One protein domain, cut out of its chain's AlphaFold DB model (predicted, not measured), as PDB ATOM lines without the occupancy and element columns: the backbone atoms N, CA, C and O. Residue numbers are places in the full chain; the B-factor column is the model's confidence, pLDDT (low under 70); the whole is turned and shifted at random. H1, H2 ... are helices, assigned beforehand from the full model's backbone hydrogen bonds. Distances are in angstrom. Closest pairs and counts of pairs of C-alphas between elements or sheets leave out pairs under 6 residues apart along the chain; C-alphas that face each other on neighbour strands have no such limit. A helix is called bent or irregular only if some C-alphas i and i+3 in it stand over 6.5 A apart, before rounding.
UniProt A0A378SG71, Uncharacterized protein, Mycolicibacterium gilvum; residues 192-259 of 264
ATOM      1  N   PRO A 192      -6.323  22.057 -19.352       84.25
ATOM      2  CA  PRO A 192      -6.522  21.197 -18.182       84.25
ATOM      3  C   PRO A 192      -6.036  21.813 -16.864       84.25
ATOM      4  O   PRO A 192      -6.659  21.614 -15.822       84.25
ATOM      5  N   THR A 193      -4.933  22.560 -16.893       80.50
ATOM      6  CA  THR A 193      -4.374  23.223 -15.707       80.50
ATOM      7  C   THR A 193      -5.278  24.367 -15.258       80.50
ATOM      8  O   THR A 193      -5.610  24.449 -14.076       80.50
ATOM      9  N   ALA A 194      -5.744  25.192 -16.200       79.00
ATOM     10  CA  ALA A 194      -6.696  26.265 -15.918       79.00
ATOM     11  C   ALA A 194      -8.046  25.721 -15.408       79.00
ATOM     12  O   ALA A 194      -8.594  26.230 -14.428       79.00
ATOM     13  N   TYR A 195      -8.541  24.634 -16.008       87.62
ATOM     14  CA  TYR A 195      -9.758  23.944 -15.575       87.62
ATOM     15  C   TYR A 195      -9.642  23.427 -14.134       87.62
ATOM     16  O   TYR A 195     -10.492  23.731 -13.300       87.62
ATOM     17  N   ARG A 196      -8.565  22.703 -13.798       88.06
ATOM     18  CA  ARG A 196      -8.349  22.165 -12.439       88.06
ATOM     19  C   ARG A 196      -8.247  23.264 -11.387       88.06
ATOM     20  O   ARG A 196      -8.805  23.112 -10.303       88.06
ATOM     21  N   ALA A 197      -7.555  24.358 -11.704       84.12
ATOM     22  CA  ALA A 197      -7.484  25.514 -10.817       84.12
ATOM     23  C   ALA A 197      -8.885  26.103 -10.567       84.12
ATOM     24  O   ALA A 197      -9.268  26.296  -9.416       84.12
ATOM     25  N   SER A 198      -9.678  26.279 -11.626       86.75
ATOM     26  CA  SER A 198     -11.039  26.829 -11.545       86.75
ATOM     27  C   SER A 198     -11.995  25.928 -10.748       86.75
ATOM     28  O   SER A 198     -12.735  26.413  -9.897       86.75
ATOM     29  N   ILE A 199     -11.937  24.606 -10.951       92.25
ATOM     30  CA  ILE A 199     -12.747  23.630 -10.199       92.25
ATOM     31  C   ILE A 199     -12.384  23.600  -8.713       92.25
ATOM     32  O   ILE A 199     -13.269  23.415  -7.873       92.25
ATOM     33  N   LYS A 200     -11.105  23.794  -8.367       88.69
ATOM     34  CA  LYS A 200     -10.688  23.878  -6.964       88.69
ATOM     35  C   LYS A 200     -11.325  25.091  -6.287       88.69
ATOM     36  O   LYS A 200     -11.909  24.942  -5.219       88.69
ATOM     37  N   THR A 201     -11.273  26.254  -6.934       91.50
ATOM     38  CA  THR A 201     -11.925  27.473  -6.433       91.50
ATOM     39  C   THR A 201     -13.434  27.286  -6.300       91.50
ATOM     40  O   THR A 201     -13.989  27.579  -5.244       91.50
ATOM     41  N   LEU A 202     -14.089  26.722  -7.323       93.44
ATOM     42  CA  LEU A 202     -15.523  26.430  -7.290       93.44
ATOM     43  C   LEU A 202     -15.892  25.497  -6.127       93.44
ATOM     44  O   LEU A 202     -16.859  25.761  -5.420       93.44
ATOM     45  N   SER A 203     -15.111  24.437  -5.900       91.25
ATOM     46  CA  SER A 203     -15.326  23.506  -4.784       91.25
ATOM     47  C   SER A 203     -15.238  24.208  -3.431       91.25
ATOM     48  O   SER A 203     -16.092  23.989  -2.577       91.25
ATOM     49  N   THR A 204     -14.247  25.083  -3.239       90.81
ATOM     50  CA  THR A 204     -14.111  25.860  -1.998       90.81
ATOM     51  C   THR A 204     -15.325  26.755  -1.762       90.81
ATOM     52  O   THR A 204     -15.871  26.769  -0.660       90.81
ATOM     53  N   VAL A 205     -15.780  27.470  -2.797       90.50
ATOM     54  CA  VAL A 205     -16.962  28.340  -2.701       90.50
ATOM     55  C   VAL A 205     -18.218  27.518  -2.408       90.50
ATOM     56  O   VAL A 205     -18.975  27.876  -1.514       90.50
ATOM     57  N   ALA A 206     -18.409  26.385  -3.087       91.62
ATOM     58  CA  ALA A 206     -19.551  25.503  -2.856       91.62
ATOM     59  C   ALA A 206     -19.575  24.927  -1.428       91.62
ATOM     60  O   ALA A 206     -20.642  24.857  -0.820       91.62
ATOM     61  N   CYS A 207     -18.415  24.558  -0.867       88.69
ATOM     62  CA  CYS A 207     -18.310  24.139   0.534       88.69
ATOM     63  C   CYS A 207     -18.670  25.281   1.491       88.69
ATOM     64  O   CYS A 207     -19.500  25.083   2.369       88.69
ATOM     65  N   SER A 208     -18.142  26.486   1.268       87.25
ATOM     66  CA  SER A 208     -18.486  27.660   2.082       87.25
ATOM     67  C   SER A 208     -19.987  27.986   2.022       87.25
ATOM     68  O   SER A 208     -20.625  28.210   3.046       87.25
ATOM     69  N   MET A 209     -20.599  27.925   0.831       89.75
ATOM     70  CA  MET A 209     -22.047  28.109   0.674       89.75
ATOM     71  C   MET A 209     -22.857  27.026   1.390       89.75
ATOM     72  O   MET A 209     -23.928  27.317   1.915       89.75
ATOM     73  N   ARG A 210     -22.359  25.785   1.430       90.75
ATOM     74  CA  ARG A 210     -22.979  24.703   2.198       90.75
ATOM     75  C   ARG A 210     -22.880  24.957   3.701       90.75
ATOM     76  O   ARG A 210     -23.878  24.779   4.388       90.75
ATOM     77  N   ASP A 211     -21.738  25.428   4.188       88.19
ATOM     78  CA  ASP A 211     -21.554  25.748   5.607       88.19
ATOM     79  C   ASP A 211     -22.525  26.853   6.068       88.19
ATOM     80  O   ASP A 211     -23.008  26.825   7.199       88.19
ATOM     81  N   LEU A 212     -22.898  27.788   5.178       91.25
ATOM     82  CA  LEU A 212     -23.939  28.786   5.464       91.25
ATOM     83  C   LEU A 212     -25.317  28.159   5.711       91.25
ATOM     84  O   LEU A 212     -26.089  28.706   6.497       91.25
ATOM     85  N   VAL A 213     -25.632  27.034   5.062       92.06
ATOM     86  CA  VAL A 213     -26.901  26.313   5.261       92.06
ATOM     87  C   VAL A 213     -26.963  25.680   6.651       92.06
ATOM     88  O   VAL A 213     -28.038  25.621   7.249       92.06
ATOM     89  N   ASP A 214     -25.813  25.256   7.173       87.94
ATOM     90  CA  ASP A 214     -25.685  24.646   8.497       87.94
ATOM     91  C   ASP A 214     -25.628  25.698   9.632       87.94
ATOM     92  O   ASP A 214     -25.721  25.346  10.813       87.94
ATOM     93  N   ASP A 215     -25.529  26.997   9.310       90.88
ATOM     94  CA  ASP A 215     -25.539  28.075  10.304       90.88
ATOM     95  C   ASP A 215     -26.916  28.171  11.007       90.88
ATOM     96  O   ASP A 215     -27.955  28.277  10.347       90.88
ATOM     97  N   PRO A 216     -26.982  28.228  12.353       91.62
ATOM     98  CA  PRO A 216     -28.244  28.359  13.094       91.62
ATOM     99  C   PRO A 216     -29.109  29.568  12.692       91.62
ATOM    100  O   PRO A 216     -30.328  29.581  12.898       91.62
ATOM    101  N   ARG A 217     -28.492  30.613  12.133       92.25
ATOM    102  CA  ARG A 217     -29.145  31.836  11.647       92.25
ATOM    103  C   ARG A 217     -29.709  31.678  10.233       92.25
ATOM    104  O   ARG A 217     -30.479  32.547   9.817       92.25
ATOM    105  N   TRP A 218     -29.392  30.590   9.524       91.31
ATOM    106  CA  TRP A 218     -29.815  30.326   8.146       91.31
ATOM    107  C   TRP A 218     -31.326  30.441   7.963       91.31
ATOM    108  O   TRP A 218     -31.789  31.116   7.048       91.31
ATOM    109  N   SER A 219     -32.108  29.881   8.889       87.81
ATOM    110  CA  SER A 219     -33.577  29.935   8.847       87.81
ATOM    111  C   SER A 219     -34.131  31.362   8.728       87.81
ATOM    112  O   SER A 219     -35.087  31.583   7.994       87.81
ATOM    113  N   LYS A 220     -33.501  32.339   9.394       89.62
ATOM    114  CA  LYS A 220     -33.890  33.759   9.345       89.62
ATOM    115  C   LYS A 220     -33.284  34.502   8.155       89.62
ATOM    116  O   LYS A 220     -33.835  35.509   7.721       89.62
ATOM    117  N   ALA A 221     -32.125  34.059   7.674       90.00
ATOM    118  CA  ALA A 221     -31.453  34.649   6.520       90.00
ATOM    119  C   ALA A 221     -32.099  34.213   5.198       90.00
ATOM    120  O   ALA A 221     -32.174  35.013   4.271       90.00
ATOM    121  N   ARG A 222     -32.628  32.985   5.137       90.12
ATOM    122  CA  ARG A 222     -33.226  32.388   3.938       90.12
ATOM    123  C   ARG A 222     -34.319  33.259   3.325       90.12
ATOM    124  O   ARG A 222     -34.371  33.416   2.111       90.12
ATOM    125  N   ASP A 223     -35.161  33.845   4.166       89.31
ATOM    126  CA  ASP A 223     -36.296  34.653   3.717       89.31
ATOM    127  C   ASP A 223     -35.870  36.052   3.230       89.31
ATOM    128  O   ASP A 223     -36.687  36.803   2.703       89.31
ATOM    129  N   ARG A 224     -34.587  36.413   3.393       91.69
ATOM    130  CA  ARG A 224     -34.008  37.673   2.902       91.69
ATOM    131  C   ARG A 224     -33.376  37.550   1.519       91.69
ATOM    132  O   ARG A 224     -33.077  38.583   0.928       91.69
ATOM    133  N   PHE A 225     -33.168  36.332   1.013       91.88
ATOM    134  CA  PHE A 225     -32.692  36.147  -0.354       91.88
ATOM    135  C   PHE A 225     -33.768  36.573  -1.346       91.88
ATOM    136  O   PHE A 225     -34.939  36.198  -1.233       91.88
ATOM    137  N   THR A 226     -33.350  37.369  -2.316       95.31
ATOM    138  CA  THR A 226     -34.215  37.906  -3.355       95.31
ATOM    139  C   THR A 226     -34.422  36.884  -4.467       95.31
ATOM    140  O   THR A 226     -33.667  35.925  -4.622       95.31
ATOM    141  N   GLU A 227     -35.442  37.110  -5.294       93.06
ATOM    142  CA  GLU A 227     -35.653  36.301  -6.497       93.06
ATOM    143  C   GLU A 227     -34.458  36.390  -7.459       93.06
ATOM    144  O   GLU A 227     -34.097  35.413  -8.106       93.06
ATOM    145  N   LYS A 228     -33.779  37.543  -7.490       95.12
ATOM    146  CA  LYS A 228     -32.566  37.737  -8.286       95.12
ATOM    147  C   LYS A 228     -31.450  36.778  -7.858       95.12
ATOM    148  O   LYS A 228     -30.822  36.179  -8.724       95.12
ATOM    149  N   ASP A 229     -31.251  36.599  -6.553       91.00
ATOM    150  CA  ASP A 229     -30.207  35.713  -6.017       91.00
ATOM    151  C   ASP A 229     -30.451  34.248  -6.421       91.00
ATOM    152  O   ASP A 229     -29.512  33.498  -6.684       91.00
ATOM    153  N   ARG A 230     -31.726  33.844  -6.522       90.31
ATOM    154  CA  ARG A 230     -32.120  32.499  -6.971       90.31
ATOM    155  C   ARG A 230     -31.852  32.299  -8.458       90.31
ATOM    156  O   ARG A 230     -31.219  31.319  -8.827       90.31
ATOM    157  N   VAL A 231     -32.261  33.258  -9.288       93.88
ATOM    158  CA  VAL A 231     -32.025  33.216 -10.740       93.88
ATOM    159  C   VAL A 231     -30.528  33.192 -11.058       93.88
ATOM    160  O   VAL A 231     -30.099  32.480 -11.966       93.88
ATOM    161  N   GLU A 232     -29.715  33.940 -10.309       92.69
ATOM    162  CA  GLU A 232     -28.258  33.935 -10.470       92.69
ATOM    163  C   GLU A 232     -27.647  32.571 -10.111       92.69
ATOM    164  O   GLU A 232     -26.812  32.046 -10.855       92.69
ATOM    165  N   LEU A 233     -28.108  31.948  -9.020       92.69
ATOM    166  CA  LEU A 233     -27.696  30.593  -8.652       92.69
ATOM    167  C   LEU A 233     -28.095  29.563  -9.722       92.69
ATOM    168  O   LEU A 233     -27.257  28.755 -10.130       92.69
ATOM    169  N   ASP A 234     -29.331  29.617 -10.214       94.12
ATOM    170  CA  ASP A 234     -29.832  28.707 -11.247       94.12
ATOM    171  C   ASP A 234     -29.060  28.858 -12.568       94.12
ATOM    172  O   ASP A 234     -28.705  27.862 -13.206       94.12
ATOM    173  N   GLY A 235     -28.717  30.092 -12.949       93.38
ATOM    174  CA  GLY A 235     -27.868  30.367 -14.109       93.38
ATOM    175  C   GLY A 235     -26.478  29.740 -13.978       93.38
ATOM    176  O   GLY A 235     -26.002  29.076 -14.903       93.38
ATOM    177  N   ASN A 236     -25.851  29.872 -12.806       91.75
ATOM    178  CA  ASN A 236     -24.556  29.248 -12.531       91.75
ATOM    179  C   ASN A 236     -24.637  27.715 -12.591       91.75
ATOM    180  O   ASN A 236     -23.763  27.070 -13.177       91.75
ATOM    181  N   ILE A 237     -25.707  27.119 -12.056       93.50
ATOM    182  CA  ILE A 237     -25.947  25.672 -12.143       93.50
ATOM    183  C   ILE A 237     -26.067  25.227 -13.610       93.50
ATOM    184  O   ILE A 237     -25.437  24.237 -13.995       93.50
ATOM    185  N   ALA A 238     -26.802  25.963 -14.448       94.06
ATOM    186  CA  ALA A 238     -26.968  25.640 -15.869       94.06
ATOM    187  C   ALA A 238     -25.640  25.683 -16.654       94.06
ATOM    188  O   ALA A 238     -25.372  24.811 -17.492       94.06
ATOM    189  N   VAL A 239     -24.765  26.650 -16.356       91.19
ATOM    190  CA  VAL A 239     -23.417  26.725 -16.954       91.19
ATOM    191  C   VAL A 239     -22.588  25.493 -16.583       91.19
ATOM    192  O   VAL A 239     -21.970  24.873 -17.453       91.19
ATOM    193  N   LEU A 240     -22.608  25.089 -15.311       92.31
ATOM    194  CA  LEU A 240     -21.874  23.908 -14.843       92.31
ATOM    195  C   LEU A 240     -22.411  22.608 -15.457       92.31
ATOM    196  O   LEU A 240     -21.627  21.729 -15.820       92.31
ATOM    197  N   GLN A 241     -23.729  22.494 -15.627       93.25
ATOM    198  CA  GLN A 241     -24.350  21.363 -16.323       93.25
ATOM    199  C   GLN A 241     -23.928  21.299 -17.796       93.25
ATOM    200  O   GLN A 241     -23.604  20.222 -18.295       93.25
ATOM    201  N   THR A 242     -23.856  22.448 -18.470       92.75
ATOM    202  CA  THR A 242     -23.385  22.538 -19.860       92.75
ATOM    203  C   THR A 242     -21.924  22.103 -19.980       92.75
ATOM    204  O   THR A 242     -21.578  21.309 -20.857       92.75
ATOM    205  N   LEU A 243     -21.065  22.565 -19.066       88.81
ATOM    206  CA  LEU A 243     -19.655  22.172 -19.015       88.81
ATOM    207  C   LEU A 243     -19.495  20.661 -18.803       88.81
ATOM    208  O   LEU A 243     -18.696  20.016 -19.484       88.81
ATOM    209  N   ARG A 244     -20.290  20.083 -17.897       90.56
ATOM    210  CA  ARG A 244     -20.317  18.638 -17.660       90.56
ATOM    211  C   ARG A 244     -20.734  17.863 -18.914       90.56
ATOM    212  O   ARG A 244     -20.041  16.920 -19.291       90.56
ATOM    213  N   ALA A 245     -21.812  18.279 -19.579       90.56
ATOM    214  CA  ALA A 245     -22.287  17.640 -20.806       90.56
ATOM    215  C   ALA A 245     -21.234  17.691 -21.928       90.56
ATOM    216  O   ALA A 245     -21.035  16.708 -22.642       90.56
ATOM    217  N   ALA A 246     -20.497  18.800 -22.052       86.81
ATOM    218  CA  ALA A 246     -19.400  18.914 -23.013       86.81
ATOM    219  C   ALA A 246     -18.277  17.894 -22.742       86.81
ATOM    220  O   ALA A 246     -17.772  17.273 -23.678       86.81
ATOM    221  N   MET A 247     -17.919  17.664 -21.474       82.88
ATOM    222  CA  MET A 247     -16.925  16.649 -21.106       82.88
ATOM    223  C   MET A 247     -17.412  15.224 -21.399       82.88
ATOM    224  O   MET A 247     -16.654  14.417 -21.940       82.88
ATOM    225  N   GLU A 248     -18.674  14.916 -21.102       84.56
ATOM    226  CA  GLU A 248     -19.263  13.595 -21.359       84.56
ATOM    227  C   GLU A 248     -19.353  13.300 -22.872       84.56
ATOM    228  O   GLU A 248     -18.954  12.221 -23.313       84.56
ATOM    229  N   ASN A 249     -19.725  14.284 -23.695       74.00
ATOM    230  CA  ASN A 249     -19.762  14.143 -25.158       74.00
ATOM    231  C   ASN A 249     -18.368  13.920 -25.780       74.00
ATOM    232  O   ASN A 249     -18.229  13.158 -26.738       74.00
ATOM    233  N   THR A 250     -17.310  14.520 -25.220       63.06
ATOM    234  CA  THR A 250     -15.932  14.247 -25.680       63.06
ATOM    235  C   THR A 250     -15.444  12.839 -25.336       63.06
ATOM    236  O   THR A 250     -14.635  12.275 -26.076       63.06
ATOM    237  N   ALA A 251     -15.943  12.242 -24.250       59.00
ATOM    238  CA  ALA A 251     -15.619  10.865 -23.888       59.00
ATOM    239  C   ALA A 251     -16.293   9.863 -24.842       59.00
ATOM    240  O   ALA A 251     -15.649   8.912 -25.284       59.00
ATOM    241  N   VAL A 252     -17.547  10.113 -25.232       58.16
ATOM    242  CA  VAL A 252     -18.282   9.263 -26.186       58.16
ATOM    243  C   VAL A 252     -17.612   9.264 -27.568       58.16
ATOM    244  O   VAL A 252     -17.367   8.191 -28.118       58.16
ATOM    245  N   ASN A 253     -17.194  10.426 -28.084       57.78
ATOM    246  CA  ASN A 253     -16.521  10.507 -29.390       57.78
ATOM    247  C   ASN A 253     -15.141   9.827 -29.418       57.78
ATOM    248  O   ASN A 253     -14.790   9.207 -30.416       57.78
ATOM    249  N   ARG A 254     -14.371   9.861 -28.320       56.47
ATOM    250  CA  ARG A 254     -13.072   9.160 -28.237       56.47
ATOM    251  C   ARG A 254     -13.218   7.632 -28.207       56.47
ATOM    252  O   ARG A 254     -12.283   6.924 -28.560       56.47
ATOM    253  N   THR A 255     -14.371   7.118 -27.782       56.34
ATOM    254  CA  THR A 255     -14.608   5.668 -27.679       56.34
ATOM    255  C   THR A 255     -15.119   5.068 -28.998       56.34
ATOM    256  O   THR A 255     -14.911   3.883 -29.248       56.34
ATOM    257  N   GLY A 256     -15.734   5.884 -29.864       55.09
ATOM    258  CA  GLY A 256     -16.126   5.485 -31.223       55.09
ATOM    259  C   GLY A 256     -14.944   5.351 -32.190       55.09
ATOM    260  O   GLY A 256     -14.924   4.426 -32.991       55.09
ATOM    261  N   ASP A 257     -13.929   6.207 -32.053       50.12
ATOM    262  CA  ASP A 257     -12.774   6.297 -32.968       50.12
ATOM    263  C   ASP A 257     -11.792   5.109 -32.835       50.12
ATOM    264  O   ASP A 257     -11.220   4.620 -33.802       50.12
ATOM    265  N   VAL A 258     -11.660   4.535 -31.633       55.34
ATOM    266  CA  VAL A 258     -10.749   3.394 -31.384       55.34
ATOM    267  C   VAL A 258     -11.284   2.068 -31.958       55.34
ATOM    268  O   VAL A 258     -10.552   1.080 -32.028       55.34
ATOM    269  N   SER A 259     -12.548   2.020 -32.391       54.06
ATOM    270  CA  SER A 259     -13.164   0.792 -32.918       54.06
ATOM    271  C   SER A 259     -12.994   0.605 -34.433       54.06
ATOM    272  O   SER A 259     -13.223  -0.505 -34.909       54.06
TER     273      SER A 259
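AT A GLANCE: This is residues 192 to 259 of the 264 residues of an uncharacterized protein of Mycolicibacterium gilvum (UniProt A0A378SG71). Two long helices, H1 and H3, make an open, drawn-out U: the chain runs out along H1, turns through the short helix H2 at one end, and folds back along H3, slantwise to H1. The U is loosely formed, with an open gap between its two arms and no contact of H3 with either other helix; H3 is the longer arm and reaches past the first residue of H1. The printed part has 68 residues with three named helices, in the order H1, H2, H3, and no named strand; the class is all helix. The whole is extended, with a radius of gyration of the C-alphas of 17.3 A, and the C-alphas span 57 by 23 by 18 A, the outline of a rod.

HOW THE PARTS SIT: H1, residues 192 to 214, and H2, residues 218 to 224, are close but not clearly touching, with 1 pair of C-alphas within 8 A. The closest C-alphas of the two are those of Leu 212 and Trp 218, 6.6 A apart. Their lines stand at 78 degrees, about perpendicular, and their centres are 22.5 A apart. H3, residues 227 to 257, is apart from H2, the helix before it in the chain. H3 is also apart from H1. Of the O i to N i+4 pairs, 18 of 19 in H1, 1 of 3 in H2 and 26 of 27 in H3 are within hydrogen-bond range; in H2, 2 of 4 O i to N i+3 pairs are within range.

IN THESE COORDINATES: H1 begins at C-alpha 192, at (-6.522, 21.197, -18.182), and ends at C-alpha 214, at (-25.685, 24.646, 8.497), 33.0 A from first to last C-alpha. Residues 215 to 217 form a tight link to H2, which has 7 residues, Trp 218 to Arg 224. H2 is neither bent nor irregular, but only just: C-alphas 220 and 223 are 6.2 A apart. Residues 225 and 226 form a tight link to H3, which is 46.1 A from first to last C-alpha and ends at C-alpha 257, at (-12.774, 6.297, -32.968). Residues 258 and 259 follow it.

THE WHOLE: The two C-alphas farthest apart are those of Lys 220 and Ser 259, at 57.5 A, while those of Pro 192 and Ser 259, the first and last printed residues, are 26.0 A apart. Residues 192 to 211, 214 to 220 and 223 to 259 stand free. The printed part has no cut, and both links are tight. The mean pLDDT of the printed part is 85.0; residues 250 to 259, of which 250 to 257 belong to H3, are under 70.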